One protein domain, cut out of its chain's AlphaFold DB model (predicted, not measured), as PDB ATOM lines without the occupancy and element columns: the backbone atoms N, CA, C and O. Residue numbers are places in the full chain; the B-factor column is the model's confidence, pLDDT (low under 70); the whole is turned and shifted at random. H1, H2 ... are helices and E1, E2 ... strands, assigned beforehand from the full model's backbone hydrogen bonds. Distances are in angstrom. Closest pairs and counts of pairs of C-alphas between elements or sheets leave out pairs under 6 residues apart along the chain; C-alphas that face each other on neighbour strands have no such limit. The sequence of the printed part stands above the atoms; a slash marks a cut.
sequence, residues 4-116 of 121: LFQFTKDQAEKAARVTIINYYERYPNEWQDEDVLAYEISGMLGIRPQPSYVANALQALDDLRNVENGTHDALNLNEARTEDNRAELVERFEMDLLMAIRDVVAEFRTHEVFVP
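What this domain is: This is residues 4 to 116 of the 121 residues of an uncharacterized protein of Arthrobacter sp. Soil763 (UniProt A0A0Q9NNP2). A helical hairpin of H3 and H4 runs along the long axis, with H1 crossing one end of it steeply and H2 folding back beside H1. The small antiparallel ribbon of E1 and E2 makes one far end of the model, and the long loop of residues 69 to 85, joining H3 to H4, makes the other. The printed part has 113 residues, with two named strands and four named helices in the order E1, H1, H2, H3, H4, E2; the class is mostly helix. It is loose, with a radius of gyration of the C-alphas of 16.7 A, and its outline is a rod of 63 by 27 by 20 A.

Where its parts are: Strand E1 is residues 4 to 7, beginning at C-alpha 4 at (-13.626, -7.886, -104.751). Helix H1, residues 9 to 26, is 25.4 A from first to last C-alpha, and H2, residues 34 to 45, is 16.2 A. H3, residues 51 to 68, measures 25.6 A and ends at C-alpha 68 at (28.237, 0.556, -103.043). H4, residues 86 to 104, is the longest helix by residues, 26.6 A. Strand E2, residues 111 to 115, is 12.6 A and ends at C-alpha 115 at (-14.124, -3.277, -99.628).

How they stand to each other: H1 and H3 are the hub, each touching three other helices. H1 and H2 form a helical hairpin; they touch, closest at the C-alphas of Ala 16 and Ile 41, 6.3 A, and run opposite ways at a tilt of 36 degrees, only just steep. H1 touches H3 with residues 20 to 24 alone, closest at the C-alphas of Tyr 24 and Leu 58, 6.7 A, at a steep tilt of 62 degrees, the same way. H1 touches H4 with residues 13 to 17 alone, closest at the C-alphas of Arg 17 and Ile 101, 6.3 A, at a steep tilt of 64 degrees, opposite ways. H3 and H4 form the other helical hairpin: 31 pairs of C-alphas lie within 8 A, the closest those of Ala 57 and Leu 97, 5.0 A, at a shallow tilt of 17 degrees, opposite ways. H2 touches H3 with residues 34 to 38 alone, closest at the C-alphas of Asp 35 and Pro 51, 5.1 A, only just about perpendicular at 70.2 degrees. H2 and H4 are only just apart, closest 8.2 A. E1 and E2 are antiparallel, with N 113 and O 5 at 2.8 A and N 7 and O 111 at 3.1 A, within hydrogen-bond range. In H1, H2, H3 and H4 every O i to N i+4 pair is within hydrogen-bond range.

The domain as a whole: The two C-alphas farthest apart, those of Ala 80 and Pro 116, are 64.8 A apart. The printed part has no cut, and the one long link is H3 to H4. The mean pLDDT of the printed part is 87.5; residue 4, residues 76 to 83 and residues 113 to 116 are under 70.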
ATOM      1  N   LEU A   4     -14.460  -6.885-105.395       61.44
ATOM      2  CA  LEU A   4     -13.626  -7.886-104.751       61.44
ATOM      3  C   LEU A   4     -12.166  -7.570-105.085       61.44
ATOM      4  O   LEU A   4     -11.750  -7.722-106.234       61.44
ATOM      5  N   PHE A   5     -11.395  -7.104-104.104       71.31
ATOM      6  CA  PHE A   5      -9.960  -6.889-104.278       71.31
ATOM      7  C   PHE A   5      -9.213  -8.147-103.835       71.31
ATOM      8  O   PHE A   5      -9.395  -8.619-102.718       71.31
ATOM      9  N   GLN A   6      -8.372  -8.708-104.701       78.94
ATOM     10  CA  GLN A   6      -7.505  -9.831-104.340       78.94
ATOM     11  C   GLN A   6      -6.143  -9.296-103.921       78.94
ATOM     12  O   GLN A   6      -5.468  -8.665-104.733       78.94
ATOM     13  N   PHE A   7      -5.741  -9.562-102.675       83.62
ATOM     14  CA  PHE A   7      -4.383  -9.264-102.232       83.62
ATOM     15  C   PHE A   7      -3.472 -10.421-102.639       83.62
ATOM     16  O   PHE A   7      -3.545 -11.516-102.078       83.62
ATOM     17  N   THR A   8      -2.700 -10.217-103.705       90.25
ATOM     18  CA  THR A   8      -1.920 -11.278-104.351       90.25
ATOM     19  C   THR A   8      -0.566 -11.480-103.679       90.25
ATOM     20  O   THR A   8      -0.054 -10.605-102.984       90.25
ATOM     21  N   LYS A   9       0.067 -12.628-103.944       90.31
ATOM     22  CA  LYS A   9       1.426 -12.904-103.458       90.31
ATOM     23  C   LYS A   9       2.458 -11.876-103.948       90.31
ATOM     24  O   LYS A   9       3.306 -11.474-103.169       90.31
ATOM     25  N   ASP A  10       2.329 -11.376-105.177       90.69
ATOM     26  CA  ASP A  10       3.182 -10.292-105.700       90.69
ATOM     27  C   ASP A  10       3.011  -8.982-104.907       90.69
ATOM     28  O   ASP A  10       3.977  -8.274-104.630       90.69
ATOM     29  N   GLN A  11       1.785  -8.665-104.485       91.56
ATOM     30  CA  GLN A  11       1.538  -7.501-103.633       91.56
ATOM     31  C   GLN A  11       2.079  -7.706-102.212       91.56
ATOM     32  O   GLN A  11       2.618  -6.760-101.639       91.56
ATOM     33  N   ALA A  12       2.004  -8.926-101.672       93.06
ATOM     34  CA  ALA A  12       2.628  -9.281-100.398       93.06
ATOM     35  C   ALA A  12       4.164  -9.182-100.459       93.06
ATOM     36  O   ALA A  12       4.764  -8.592 -99.565       93.06
ATOM     37  N   GLU A  13       4.793  -9.675-101.534       94.94
ATOM     38  CA  GLU A  13       6.238  -9.532-101.788       94.94
ATOM     39  C   GLU A  13       6.645  -8.052-101.828       94.94
ATOM     40  O   GLU A  13       7.598  -7.647-101.161       94.94
ATOM     41  N   LYS A  14       5.892  -7.212-102.550       94.75
ATOM     42  CA  LYS A  14       6.138  -5.761-102.616       94.75
ATOM     43  C   LYS A  14       5.982  -5.080-101.261       94.75
ATOM     44  O   LYS A  14       6.818  -4.252-100.910       94.75
ATOM     45  N   ALA A  15       4.936  -5.424-100.511       94.44
ATOM     46  CA  ALA A  15       4.707  -4.874 -99.181       94.44
ATOM     47  C   ALA A  15       5.852  -5.252 -98.231       94.44
ATOM     48  O   ALA A  15       6.448  -4.366 -97.628       94.44
ATOM     49  N   ALA A  16       6.228  -6.534 -98.172       95.81
ATOM     50  CA  ALA A  16       7.356  -7.002 -97.368       95.81
ATOM     51  C   ALA A  16       8.666  -6.303 -97.760       95.81
ATOM     52  O   ALA A  16       9.371  -5.801 -96.888       95.81
ATOM     53  N   ARG A  17       8.959  -6.191 -99.064       96.31
ATOM     54  CA  ARG A  17      10.148  -5.485 -99.566       96.31
ATOM     55  C   ARG A  17      10.209  -4.042 -99.075       96.31
ATOM     56  O   ARG A  17      11.246  -3.616 -98.579       96.31
ATOM     57  N   VAL A  18       9.116  -3.294 -99.222       96.44
ATOM     58  CA  VAL A  18       9.049  -1.890 -98.788       96.44
ATOM     59  C   VAL A  18       9.238  -1.783 -97.277       96.44
ATOM     60  O   VAL A  18      10.005  -0.938 -96.829       96.44
ATOM     61  N   THR A  19       8.593  -2.649 -96.495       96.50
ATOM     62  CA  THR A  19       8.738  -2.656 -95.035       96.50
ATOM     63  C   THR A  19      10.178  -2.939 -94.610       96.50
ATOM     64  O   THR A  19      10.713  -2.199 -93.790       96.50
ATOM     65  N   ILE A  20      10.830  -3.946 -95.199       96.31
ATOM     66  CA  ILE A  20      12.222  -4.310 -94.882       96.31
ATOM     67  C   ILE A  20      13.183  -3.168 -95.233       96.31
ATOM     68  O   ILE A  20      14.006  -2.796 -94.403       96.31
ATOM     69  N   ILE A  21      13.056  -2.573 -96.425       95.38
ATOM     70  CA  ILE A  21      13.916  -1.454 -96.846       95.38
ATOM     71  C   ILE A  21      13.715  -0.245 -95.927       95.38
ATOM     72  O   ILE A  21      14.687   0.291 -95.402       95.38
ATOM     73  N   ASN A  22      12.465   0.149 -95.665       95.44
ATOM     74  CA  ASN A  22      12.172   1.279 -94.781       95.44
ATOM     75  C   ASN A  22      12.698   1.045 -93.361       95.44
ATOM     76  O   ASN A  22      13.153   1.982 -92.706       95.44
ATOM     77  N   TYR A  23      12.612  -0.191 -92.868       96.12
ATOM     78  CA  TYR A  23      13.160  -0.563 -91.572       96.12
ATOM     79  C   TYR A  23      14.687  -0.418 -91.559       96.12
ATOM     80  O   TYR A  23      15.219   0.259 -90.681       96.12
ATOM     81  N   TYR A  24      15.372  -0.977 -92.560       95.12
ATOM     82  CA  TYR A  24      16.827  -0.885 -92.711       95.12
ATOM     83  C   TYR A  24      17.312   0.571 -92.789       95.12
ATOM     84  O   TYR A  24      18.286   0.947 -92.145       95.12
ATOM     85  N   GLU A  25      16.607   1.426 -93.532       93.44
ATOM     86  CA  GLU A  25      16.949   2.849 -93.647       93.44
ATOM     87  C   GLU A  25      16.700   3.634 -92.352       93.44
ATOM     88  O   GLU A  25      17.381   4.624 -92.074       93.44
ATOM     89  N   ARG A  26      15.705   3.217 -91.561       93.75
ATOM     90  CA  ARG A  26      15.301   3.902 -90.331       93.75
ATOM     91  C   ARG A  26      16.181   3.550 -89.137       93.75
ATOM     92  O   ARG A  26      16.382   4.411 -88.277       93.75
ATOM     93  N   TYR A  27      16.650   2.308 -89.049       90.81
ATOM     94  CA  TYR A  27      17.389   1.805 -87.895       90.81
ATOM     95  C   TYR A  27      18.853   1.524 -88.258       90.81
ATOM     96  O   TYR A  27      19.115   0.705 -89.140       90.81
ATOM     97  N   PRO A  28      19.822   2.155 -87.563       85.25
ATOM     98  CA  PRO A  28      21.226   1.760 -87.652       85.25
ATOM     99  C   PRO A  28      21.393   0.267 -87.349       85.25
ATOM    100  O   PRO A  28      20.659  -0.251 -86.511       85.25
ATOM    101  N   ASN A  29      22.381  -0.399 -87.960       82.69
ATOM    102  CA  ASN A  29      22.595  -1.852 -87.829       82.69
ATOM    103  C   ASN A  29      22.583  -2.350 -86.368       82.69
ATOM    104  O   ASN A  29      21.993  -3.377 -86.071       82.69
ATOM    105  N   GLU A  30      23.173  -1.597 -85.438       80.75
ATOM    106  CA  GLU A  30      23.216  -1.926 -84.002       80.75
ATOM    107  C   GLU A  30      21.851  -1.917 -83.290       80.75
ATOM    108  O   GLU A  30      21.741  -2.416 -82.171       80.75
ATOM    109  N   TRP A  31      20.826  -1.327 -83.905       86.31
ATOM    110  CA  TRP A  31      19.459  -1.241 -83.383       86.31
ATOM    111  C   TRP A  31      18.461  -2.038 -84.227       86.31
ATOM    112  O   TRP A  31      17.258  -1.942 -83.981       86.31
ATOM    113  N   GLN A  32      18.933  -2.779 -85.233       90.12
ATOM    114  CA  GLN A  32      18.082  -3.682 -85.994       90.12
ATOM    115  C   GLN A  32      17.769  -4.919 -85.144       90.12
ATOM    116  O   GLN A  32      18.644  -5.488 -84.498       90.12
ATOM    117  N   ASP A  33      16.492  -5.284 -85.124       94.44
ATOM    118  CA  ASP A  33      15.925  -6.414 -84.397       94.44
ATOM    119  C   ASP A  33      15.015  -7.176 -85.365       94.44
ATOM    120  O   ASP A  33      13.945  -6.705 -85.779       94.44
ATOM    121  N   GLU A  34      15.482  -8.350 -85.776       95.00
ATOM    122  CA  GLU A  34      14.840  -9.157 -86.805       95.00
ATOM    123  C   GLU A  34      13.543  -9.792 -86.312       95.00
ATOM    124  O   GLU A  34      12.632 -10.010 -87.116       95.00
ATOM    125  N   ASP A  35      13.418 -10.039 -85.006       96.06
ATOM    126  CA  ASP A  35      12.185 -10.536 -84.406       96.06
ATOM    127  C   ASP A  35      11.096  -9.466 -84.503       96.06
ATOM    128  O   ASP A  35       9.987  -9.745 -84.968       96.06
ATOM    129  N   VAL A  36      11.413  -8.220 -84.137       95.50
ATOM    130  CA  VAL A  36      10.469  -7.094 -84.219       95.50
ATOM    131  C   VAL A  36       9.991  -6.876 -85.654       95.50
ATOM    132  O   VAL A  36       8.781  -6.796 -85.891       95.50
ATOM    133  N   LEU A  37      10.911  -6.831 -86.620       96.62
ATOM    134  CA  LEU A  37      10.558  -6.661 -88.029       96.62
ATOM    135  C   LEU A  37       9.750  -7.859 -88.563       96.62
ATOM    136  O   LEU A  37       8.761  -7.675 -89.278       96.62
ATOM    137  N   ALA A  38      10.100  -9.090 -88.180       96.69
ATOM    138  CA  ALA A  38       9.337 -10.277 -88.556       96.69
ATOM    139  C   ALA A  38       7.910 -10.262 -87.991       96.69
ATOM    140  O   ALA A  38       6.976 -10.663 -88.694       96.69
ATOM    141  N   TYR A  39       7.714  -9.781 -86.761       96.56
ATOM    142  CA  TYR A  39       6.385  -9.600 -86.176       96.56
ATOM    143  C   TYR A  39       5.570  -8.521 -86.894       96.56
ATOM    144  O   TYR A  39       4.375  -8.719 -87.121       96.56
ATOM    145  N   GLU A  40       6.191  -7.411 -87.292       95.12
ATOM    146  CA  GLU A  40       5.519  -6.350 -88.048       95.12
ATOM    147  C   GLU A  40       5.022  -6.861 -89.410       95.12
ATOM    148  O   GLU A  40       3.844  -6.709 -89.750       95.12
ATOM    149  N   ILE A  41       5.886  -7.556 -90.158       95.62
ATOM    150  CA  ILE A  41       5.530  -8.154 -91.452       95.62
ATOM    151  C   ILE A  41       4.457  -9.238 -91.279       95.62
ATOM    152  O   ILE A  41       3.492  -9.288 -92.043       95.62
ATOM    153  N   SER A  42       4.592 -10.080 -90.252       94.38
ATOM    154  CA  SER A  42       3.608 -11.105 -89.890       94.38
ATOM    155  C   SER A  42       2.228 -10.505 -89.628       94.38
ATOM    156  O   SER A  42       1.238 -10.986 -90.183       94.38
ATOM    157  N   GLY A  43       2.155  -9.428 -88.842       92.25
ATOM    158  CA  GLY A  43       0.907  -8.728 -88.543       92.25
ATOM    159  C   GLY A  43       0.273  -8.092 -89.779       92.25
ATOM    160  O   GLY A  43      -0.944  -8.163 -89.945       92.25
ATOM    161  N   MET A  44       1.088  -7.527 -90.673       92.81
ATOM    162  CA  MET A  44       0.626  -6.934 -91.929       92.81
ATOM    163  C   MET A  44       0.065  -7.977 -92.906       92.81
ATOM    164  O   MET A  44      -0.939  -7.721 -93.569       92.81
ATOM    165  N   LEU A  45       0.718  -9.135 -93.020       92.19
ATOM    166  CA  LEU A  45       0.417 -10.137 -94.048       92.19
ATOM    167  C   LEU A  45      -0.419 -11.321 -93.544       92.19
ATOM    168  O   LEU A  45      -0.818 -12.168 -94.341       92.19
ATOM    169  N   GLY A  46      -0.668 -11.419 -92.236       90.94
ATOM    170  CA  GLY A  46      -1.388 -12.546 -91.641       90.94
ATOM    171  C   GLY A  46      -0.643 -13.883 -91.757       90.94
ATOM    172  O   GLY A  46      -1.272 -14.938 -91.825       90.94
ATOM    173  N   ILE A  47       0.691 -13.845 -91.800       92.75
ATOM    174  CA  ILE A  47       1.574 -15.022 -91.882       92.75
ATOM    175  C   ILE A  47       2.310 -15.238 -90.562       92.75
ATOM    176  O   ILE A  47       2.241 -14.396 -89.672       92.75
ATOM    177  N   ARG A  48       3.031 -16.350 -90.401       93.44
ATOM    178  CA  ARG A  48       3.900 -16.545 -89.229       93.44
ATOM    179  C   ARG A  48       5.146 -15.658 -89.323       93.44
ATOM    180  O   ARG A  48       5.637 -15.458 -90.433       93.44
ATOM    181  N   PRO A  49       5.673 -15.143 -88.197       94.50
ATOM    182  CA  PRO A  49       6.929 -14.404 -88.206       94.50
ATOM    183  C   PRO A  49       8.075 -15.326 -88.636       94.50
ATOM    184  O   PRO A  49       8.142 -16.478 -88.206       94.50
ATOM    185  N   GLN A  50       8.966 -14.803 -89.479       94.75
ATOM    186  CA  GLN A  50      10.132 -15.516 -90.007       94.75
ATOM    187  C   GLN A  50      11.428 -14.710 -89.777       94.75
ATOM    188  O   GLN A  50      11.981 -14.160 -90.735       94.75
ATOM    189  N   PRO A  51      11.930 -14.624 -88.530       95.38
ATOM    190  CA  PRO A  51      13.096 -13.798 -88.197       95.38
ATOM    191  C   PRO A  51      14.342 -14.152 -89.011       95.38
ATOM    192  O   PRO A  51      15.047 -13.268 -89.478       95.38
ATOM    193  N   SER A  52      14.577 -15.439 -89.288       95.25
ATOM    194  CA  SER A  52      15.733 -15.883 -90.080       95.25
ATOM    195  C   SER A  52      15.716 -15.374 -91.523       95.25
ATOM    196  O   SER A  52      16.759 -15.021 -92.062       95.25
ATOM    197  N   TYR A  53      14.546 -15.326 -92.167       95.12
ATOM    198  CA  TYR A  53      14.443 -14.817 -93.539       95.12
ATOM    199  C   TYR A  53      14.539 -13.292 -93.581       95.12
ATOM    200  O   TYR A  53      15.105 -12.736 -94.520       95.12
ATOM    201  N   VAL A  54      14.049 -12.620 -92.537       96.06
ATOM    202  CA  VAL A  54      14.242 -11.181 -92.354       96.06
ATOM    203  C   VAL A  54      15.721 -10.848 -92.149       96.06
ATOM    204  O   VAL A  54      16.225  -9.957 -92.828       96.06
ATOM    205  N   ALA A  55      16.434 -11.598 -91.307       96.06
ATOM    206  CA  ALA A  55      17.873 -11.440 -91.100       96.06
ATOM    207  C   ALA A  55      18.655 -11.572 -92.413       96.06
ATOM    208  O   ALA A  55      19.490 -10.727 -92.725       96.06
ATOM    209  N   ASN A  56      18.323 -12.569 -93.237       96.00
ATOM    210  CA  ASN A  56      18.939 -12.732 -94.555       96.00
ATOM    211  C   ASN A  56      18.686 -11.520 -95.469       96.00
ATOM    212  O   ASN A  56      19.583 -11.101 -96.196       96.00
ATOM    213  N   ALA A  57      17.480 -10.946 -95.433       96.25
ATOM    214  CA  ALA A  57      17.154  -9.765 -96.229       96.25
ATOM    215  C   ALA A  57      17.917  -8.516 -95.751       96.25
ATOM    216  O   ALA A  57      18.404  -7.750 -96.580       96.25
ATOM    217  N   LEU A  58      18.054  -8.322 -94.435       96.06
ATOM    218  CA  LEU A  58      18.840  -7.224 -93.863       96.06
ATOM    219  C   LEU A  58      20.333  -7.378 -94.168       96.06
ATOM    220  O   LEU A  58      20.972  -6.404 -94.559       96.06
ATOM    221  N   GLN A  59      20.867  -8.600 -94.085       95.00
ATOM    222  CA  GLN A  59      22.250  -8.881 -94.466       95.00
ATOM    223  C   GLN A  59      22.495  -8.574 -95.947       95.00
ATOM    224  O   GLN A  59      23.469  -7.906 -96.271       95.00
ATOM    225  N   ALA A  60      21.590  -8.980 -96.843       94.88
ATOM    226  CA  ALA A  60      21.719  -8.674 -98.268       94.88
ATOM    227  C   ALA A  60      21.701  -7.156 -98.548       94.88
ATOM    228  O   ALA A  60      22.409  -6.682 -99.436       94.88
ATOM    229  N   LEU A  61      20.925  -6.376 -97.784       95.25
ATOM    230  CA  LEU A  61      20.946  -4.909 -97.865       95.25
ATOM    231  C   LEU A  61      22.265  -4.319 -97.357       95.25
ATOM    232  O   LEU A  61      22.793  -3.394 -97.979       95.25
ATOM    233  N   ASP A  62      22.812  -4.859 -96.268       94.44
ATOM    234  CA  ASP A  62      24.118  -4.442 -95.761       94.44
ATOM    235  C   ASP A  62      25.239  -4.757 -96.755       94.44
ATOM    236  O   ASP A  62      26.065  -3.895 -97.052       94.44
ATOM    237  N   ASP A  63      25.212  -5.944 -97.362       93.50
ATOM    238  CA  ASP A  63      26.170  -6.356 -98.385       93.50
ATOM    239  C   ASP A  63      26.099  -5.447 -99.620       93.50
ATOM    240  O   ASP A  63      27.134  -4.963-100.086       93.50
ATOM    241  N   LEU A  64      24.892  -5.116-100.100       93.62
ATOM    242  CA  LEU A  64      24.690  -4.141-101.181       93.62
ATOM    243  C   LEU A  64      25.279  -2.771-100.828       93.62
ATOM    244  O   LEU A  64      26.003  -2.180-101.632       93.62
ATOM    245  N   ARG A  65      25.022  -2.284 -99.611       92.25
ATOM    246  CA  ARG A  65      25.543  -0.997 -99.138       92.25
ATOM    247  C   ARG A  65      27.065  -1.014 -99.001       92.25
ATOM    248  O   ARG A  65      27.729  -0.032 -99.330       92.25
ATOM    249  N   ASN A  66      27.643  -2.121 -98.549       90.94
ATOM    250  CA  ASN A  66      29.090  -2.302 -98.454       90.94
ATOM    251  C   ASN A  66      29.744  -2.365 -99.844       90.94
ATOM    252  O   ASN A  66      30.840  -1.835-100.041       90.94
ATOM    253  N   VAL A  67      29.080  -2.976-100.830       90.62
ATOM    254  CA  VAL A  67      29.533  -2.984-102.229       90.62
ATOM    255  C   VAL A  67      29.495  -1.574-102.820       90.62
ATOM    256  O   VAL A  67      30.492  -1.137-103.401       90.62
ATOM    257  N   GLU A  68      28.398  -0.839-102.610       89.00
ATOM    258  CA  GLU A  68      28.237   0.556-103.043       89.00
ATOM    259  C   GLU A  68      29.308   1.471-102.429       89.00
ATOM    260  O   GLU A  68      29.932   2.267-103.133       89.00
ATOM    261  N   ASN A  69      29.600   1.303-101.135       89.00
ATOM    262  CA  ASN A  69      30.624   2.072-100.425       89.00
ATOM    263  C   ASN A  69      32.060   1.643-100.745       89.00
ATOM    264  O   ASN A  69      33.015   2.290-100.308       89.00
ATOM    265  N   GLY A  70      32.250   0.555-101.491       84.81
ATOM    266  CA  GLY A  70      33.580   0.046-101.798       84.81
ATOM    267  C   GLY A  70      34.278  -0.642-100.615       84.81
ATOM    268  O   GLY A  70      35.499  -0.789-100.647       84.81
ATOM    269  N   THR A  71      33.537  -1.025 -99.573       85.75
ATOM    270  CA  THR A  71      34.058  -1.575 -98.308       85.75
ATOM    271  C   THR A  71      33.865  -3.080 -98.166       85.75
ATOM    272  O   THR A  71      34.422  -3.669 -97.247       85.75
ATOM    273  N   HIS A  72      33.093  -3.710 -99.051       85.31
ATOM    274  CA  HIS A  72      32.844  -5.147 -99.007       85.31
ATOM    275  C   HIS A  72      34.118  -5.962 -99.301       85.31
ATOM    276  O   HIS A  72      34.777  -5.755-100.321       85.31
ATOM    277  N   ASP A  73      34.436  -6.948 -98.457       82.12
ATOM    278  CA  ASP A  73      35.679  -7.736 -98.540       82.12
ATOM    279  C   ASP A  73      35.852  -8.466 -99.883       82.12
ATOM    280  O   ASP A  73      36.964  -8.640-100.382       82.12
ATOM    281  N   ALA A  74      34.739  -8.852-100.512       80.44
ATOM    282  CA  ALA A  74      34.734  -9.511-101.818       80.44
ATOM    283  C   ALA A  74      35.038  -8.585-103.016       80.44
ATOM    284  O   ALA A  74      35.111  -9.080-104.136       80.44
ATOM    285  N   LEU A  75      35.231  -7.274-102.823       75.38
ATOM    286  CA  LEU A  75      35.490  -6.313-103.913       75.38
ATOM    287  C   LEU A  75      36.862  -6.450-104.588       75.38
ATOM    288  O   LEU A  75      37.197  -5.679-105.480       75.38
ATOM    289  N   ASN A  76      37.682  -7.406-104.160       66.25
ATOM    290  CA  ASN A  76      38.968  -7.714-104.773       66.25
ATOM    291  C   ASN A  76      39.194  -9.229-104.752       66.25
ATOM    292  O   ASN A  76      40.011  -9.733-103.982       66.25
ATOM    293  N   LEU A  77      38.459  -9.972-105.584       60.91
ATOM    294  CA  LEU A  77      38.608 -11.434-105.671       60.91
ATOM    295  C   LEU A  77      39.945 -11.880-106.290       60.91
ATOM    296  O   LEU A  77      40.302 -13.051-106.166       60.91
ATOM    297  N   ASN A  78      40.712 -10.981-106.918       53.94
ATOM    298  CA  ASN A  78      42.088 -11.265-107.319       53.94
ATOM    299  C   ASN A  78      43.086 -10.686-106.301       53.94
ATOM    300  O   ASN A  78      43.021  -9.518-105.927       53.94
ATOM    301  N   GLU A  79      44.083 -11.483-105.895       50.69
ATOM    302  CA  GLU A  79      45.205 -11.020-105.051       50.69
ATOM    303  C   GLU A  79      45.938  -9.801-105.661       50.69
ATOM    304  O   GLU A  79      46.630  -9.064-104.958       50.69
ATOM    305  N   ALA A  80      45.747  -9.558-106.965       57.34
ATOM    306  CA  ALA A  80      46.279  -8.433-107.726       57.34
ATOM    307  C   ALA A  80      45.456  -7.123-107.644       57.34
ATOM    308  O   ALA A  80      45.971  -6.087-108.057       57.34
ATOM    309  N   ARG A  81      44.221  -7.132-107.110       56.66
ATOM    310  CA  ARG A  81      43.291  -5.976-107.025       56.66
ATOM    311  C   ARG A  81      43.011  -5.259-108.358       56.66
ATOM    312  O   ARG A  81      42.827  -4.043-108.392       56.66
ATOM    313  N   THR A  82      43.044  -5.981-109.475       57.16
ATOM    314  CA  THR A  82      42.973  -5.403-110.832       57.16
ATOM    315  C   THR A  82      41.614  -5.531-111.514       57.16
ATOM    316  O   THR A  82      41.448  -4.974-112.595       57.16
ATOM    317  N   GLU A  83      40.653  -6.255-110.934       65.56
ATOM    318  CA  GLU A  83      39.352  -6.503-111.574       65.56
ATOM    319  C   GLU A  83      38.220  -6.075-110.638       65.56
ATOM    320  O   GLU A  83      38.083  -6.611-109.541       65.56
ATOM    321  N   ASP A  84      37.463  -5.060-111.062       71.12
ATOM    322  CA  ASP A  84      36.280  -4.566-110.356       71.12
ATOM    323  C   ASP A  84      35.107  -5.518-110.641       71.12
ATOM    324  O   ASP A  84      34.584  -5.556-111.756       71.12
ATOM    325  N   ASN A  85      34.711  -6.304-109.639       81.69
ATOM    326  CA  ASN A  85      33.598  -7.256-109.701       81.69
ATOM    327  C   ASN A  85      32.294  -6.700-109.095       81.69
ATOM    328  O   ASN A  85      31.371  -7.469-108.820       81.69
ATOM    329  N   ARG A  86      32.186  -5.379-108.880       85.50
ATOM    330  CA  ARG A  86      30.997  -4.753-108.272       85.50
ATOM    331  C   ARG A  86      29.699  -5.156-108.947       85.50
ATOM    332  O   ARG A  86      28.742  -5.458-108.251       85.50
ATOM    333  N   ALA A  87      29.664  -5.170-110.279       85.88
ATOM    334  CA  ALA A  87      28.446  -5.489-111.024       85.88
ATOM    335  C   ALA A  87      27.926  -6.903-110.709       85.88
ATOM    336  O   ALA A  87      26.734  -7.076-110.481       85.88
ATOM    337  N   GLU A  88      28.824  -7.888-110.630       87.56
ATOM    338  CA  GLU A  88      28.479  -9.273-110.291       87.56
ATOM    339  C   GLU A  88      28.021  -9.398-108.831       87.56
ATOM    340  O   GLU A  88      27.047 -10.092-108.538       87.56
ATOM    341  N   LEU A  89      28.689  -8.696-107.909       88.81
ATOM    342  CA  LEU A  89      28.295  -8.681-106.500       88.81
ATOM    343  C   LEU A  89      26.926  -8.023-106.294       88.81
ATOM    344  O   LEU A  89      26.112  -8.560-105.550       88.81
ATOM    345  N   VAL A  90      26.653  -6.903-106.971       91.19
ATOM    346  CA  VAL A  90      25.338  -6.248-106.931       91.19
ATOM    347  C   VAL A  90      24.260  -7.204-107.431       91.19
ATOM    348  O   VAL A  90      23.296  -7.437-106.711       91.19
ATOM    349  N   GLU A  91      24.440  -7.813-108.607       90.94
ATOM    350  CA  GLU A  91      23.456  -8.753-109.164       90.94
ATOM    351  C   GLU A  91      23.183  -9.922-108.207       90.94
ATOM    352  O   GLU A  91      22.030 -10.291-107.965       90.94
ATOM    353  N   ARG A  92      24.239 -10.482-107.610       91.56
ATOM    354  CA  ARG A  92      24.118 -11.564-106.636       91.56
ATOM    355  C   ARG A  92      23.342 -11.133-105.393       91.56
ATOM    356  O   ARG A  92      22.404 -11.827-105.008       91.56
ATOM    357  N   PHE A  93      23.705 -10.015-104.771       93.00
ATOM    358  CA  PHE A  93      23.058  -9.585-103.531       93.00
ATOM    359  C   PHE A  93      21.629  -9.073-103.757       93.00
ATOM    360  O   PHE A  93      20.767  -9.265-102.902       93.00
ATOM    361  N   GLU A  94      21.322  -8.512-104.931       93.75
ATOM    362  CA  GLU A  94      19.941  -8.223-105.333       93.75
ATOM    363  C   GLU A  94      19.104  -9.505-105.454       93.75
ATOM    364  O   GLU A  94      17.944  -9.536-105.029       93.75
ATOM    365  N   MET A  95      19.689 -10.578-105.994       95.06
ATOM    366  CA  MET A  95      19.044 -11.890-106.051       95.06
ATOM    367  C   MET A  95      18.870 -12.511-104.663       95.06
ATOM    368  O   MET A  95      17.792 -13.033-104.375       95.06
ATOM    369  N   ASP A  96      19.875 -12.414-103.791       94.25
ATOM    370  CA  ASP A  96      19.798 -12.895-102.406       94.25
ATOM    371  C   ASP A  96      18.693 -12.157-101.632       94.25
ATOM    372  O   ASP A  96      17.851 -12.794-100.992       94.25
ATOM    373  N   LEU A  97      18.601 -10.829-101.782       94.94
ATOM    374  CA  LEU A  97      17.521 -10.016-101.219       94.94
ATOM    375  C   LEU A  97      16.146 -10.454-101.742       94.94
ATOM    376  O   LEU A  97      15.202 -10.620-100.965       94.94
ATOM    377  N   LEU A  98      16.013 -10.655-103.057       95.25
ATOM    378  CA  LEU A  98      14.758 -11.092-103.667       95.25
ATOM    379  C   LEU A  98      14.317 -12.468-103.145       95.25
ATOM    380  O   LEU A  98      13.134 -12.664-102.857       95.25
ATOM    381  N   MET A  99      15.246 -13.419-103.028       96.38
ATOM    382  CA  MET A  99      14.960 -14.749-102.488       96.38
ATOM    383  C   MET A  99      14.564 -14.677-101.014       96.38
ATOM    384  O   MET A  99      13.534 -15.237-100.647       96.38
ATOM    385  N   ALA A 100      15.295 -13.913-100.198       94.62
ATOM    386  CA  ALA A 100      14.978 -13.735 -98.785       94.62
ATOM    387  C   ALA A 100      13.570 -13.150 -98.582       94.62
ATOM    388  O   ALA A 100      12.792 -13.666 -97.780       94.62
ATOM    389  N   ILE A 101      13.184 -12.134 -99.363       94.69
ATOM    390  CA  ILE A 101      11.828 -11.557 -99.319       94.69
ATOM    391  C   ILE A 101      10.766 -12.596 -99.698       94.69
ATOM    392  O   ILE A 101       9.713 -12.671 -99.060       94.69
ATOM    393  N   ARG A 102      11.023 -13.412-100.726       95.38
ATOM    394  CA  ARG A 102      10.103 -14.484-101.139       95.38
ATOM    395  C   ARG A 102       9.943 -15.555-100.070       95.38
ATOM    396  O   ARG A 102       8.831 -16.059 -99.903       95.38
ATOM    397  N   ASP A 103      11.012 -15.859 -99.345       95.31
ATOM    398  CA  ASP A 103      10.988 -16.799 -98.230       95.31
ATOM    399  C   ASP A 103      10.206 -16.234 -97.037       95.31
ATOM    400  O   ASP A 103       9.370 -16.942 -96.471       95.31
ATOM    401  N   VAL A 104      10.363 -14.937 -96.723       92.50
ATOM    402  CA  VAL A 104       9.548 -14.245 -95.703       92.50
ATOM    403  C   VAL A 104       8.057 -14.436 -95.980       92.50
ATOM    404  O   VAL A 104       7.299 -14.753 -95.068       92.50
ATOM    405  N   VAL A 105       7.626 -14.287 -97.236       94.62
ATOM    406  CA  VAL A 105       6.207 -14.388 -97.620       94.62
ATOM    407  C   VAL A 105       5.818 -15.758 -98.180       94.62
ATOM    408  O   VAL A 105       4.758 -15.900 -98.796       94.62
ATOM    409  N   ALA A 106       6.638 -16.793 -97.982       93.19
ATOM    410  CA  ALA A 106       6.424 -18.100 -98.600       93.19
ATOM    411  C   ALA A 106       5.052 -18.699 -98.251       93.19
ATOM    412  O   ALA A 106       4.368 -19.230 -99.134       93.19
ATOM    413  N   GLU A 107       4.637 -18.546 -96.990       90.00
ATOM    414  CA  GLU A 107       3.368 -19.043 -96.448       90.00
ATOM    415  C   GLU A 107       2.148 -18.184 -96.821       90.00
ATOM    416  O   GLU A 107       1.012 -18.603 -96.579       90.00
ATOM    417  N   PHE A 108       2.355 -17.003 -97.414       91.06
ATOM    418  CA  PHE A 108       1.265 -16.104 -97.768       91.06
ATOM    419  C   PHE A 108       0.325 -16.756 -98.790       91.06
ATOM    420  O   PHE A 108       0.748 -17.285 -99.824       91.06
ATOM    421  N   ARG A 109      -0.977 -16.684 -98.505       87.19
ATOM    422  CA  ARG A 109      -2.039 -17.152 -99.396       87.19
ATOM    423  C   ARG A 109      -2.848 -15.961 -99.870       87.19
ATOM    424  O   ARG A 109      -3.333 -15.193 -99.045       87.19
ATOM    425  N   THR A 110      -3.045 -15.865-101.183       85.12
ATOM    426  CA  THR A 110      -3.953 -14.879-101.774       85.12
ATOM    427  C   THR A 110      -5.319 -14.982-101.107       85.12
ATOM    428  O   THR A 110      -5.911 -16.062-101.066       85.12
ATOM    429  N   HIS A 111      -5.815 -13.860-100.603       76.12
ATOM    430  CA  HIS A 111      -7.129 -13.780 -99.985       76.12
ATOM    431  C   HIS A 111      -7.916 -12.597-100.545       76.12
ATOM    432  O   HIS A 111      -7.365 -11.580-100.978       76.12
ATOM    433  N   GLU A 112      -9.232 -12.756-100.546       72.44
ATOM    434  CA  GLU A 112     -10.166 -11.751-101.032       72.44
ATOM    435  C   GLU A 112     -10.455 -10.747 -99.918       72.44
ATOM    436  O   GLU A 112     -10.834 -11.114 -98.807       72.44
ATOM    437  N   VAL A 113     -10.249  -9.468-100.213       65.94
ATOM    438  CA  VAL A 113     -10.577  -8.356 -99.329       65.94
ATOM    439  C   VAL A 113     -11.869  -7.732 -99.837       65.94
ATOM    440  O   VAL A 113     -11.947  -7.231-100.962       65.94
ATOM    441  N   PHE A 114     -12.899  -7.774 -98.995       61.31
ATOM    442  CA  PHE A 114     -14.155  -7.093 -99.265       61.31
ATOM    443  C   PHE A 114     -14.013  -5.618 -98.889       61.31
ATOM    444  O   PHE A 114     -13.836  -5.293 -97.715       61.31
ATOM    445  N   VAL A 115     -14.099  -4.723 -99.873       59.22
ATOM    446  CA  VAL A 115     -14.124  -3.277 -99.628       59.22
ATOM    447  C   VAL A 115     -15.566  -2.792 -99.781       59.22
ATOM    448  O   VAL A 115     -16.100  -2.827-100.893       59.22
ATOM    449  N   PRO A 116     -16.229  -2.348 -98.695       55.06
ATOM    450  CA  PRO A 116     -17.577  -1.809 -98.787       55.06
ATOM    451  C   PRO A 116     -17.598  -0.571 -99.688       55.06
ATOM    452  O   PRO A 116     -16.754   0.317 -99.556       55.06
TER     453      PRO A 116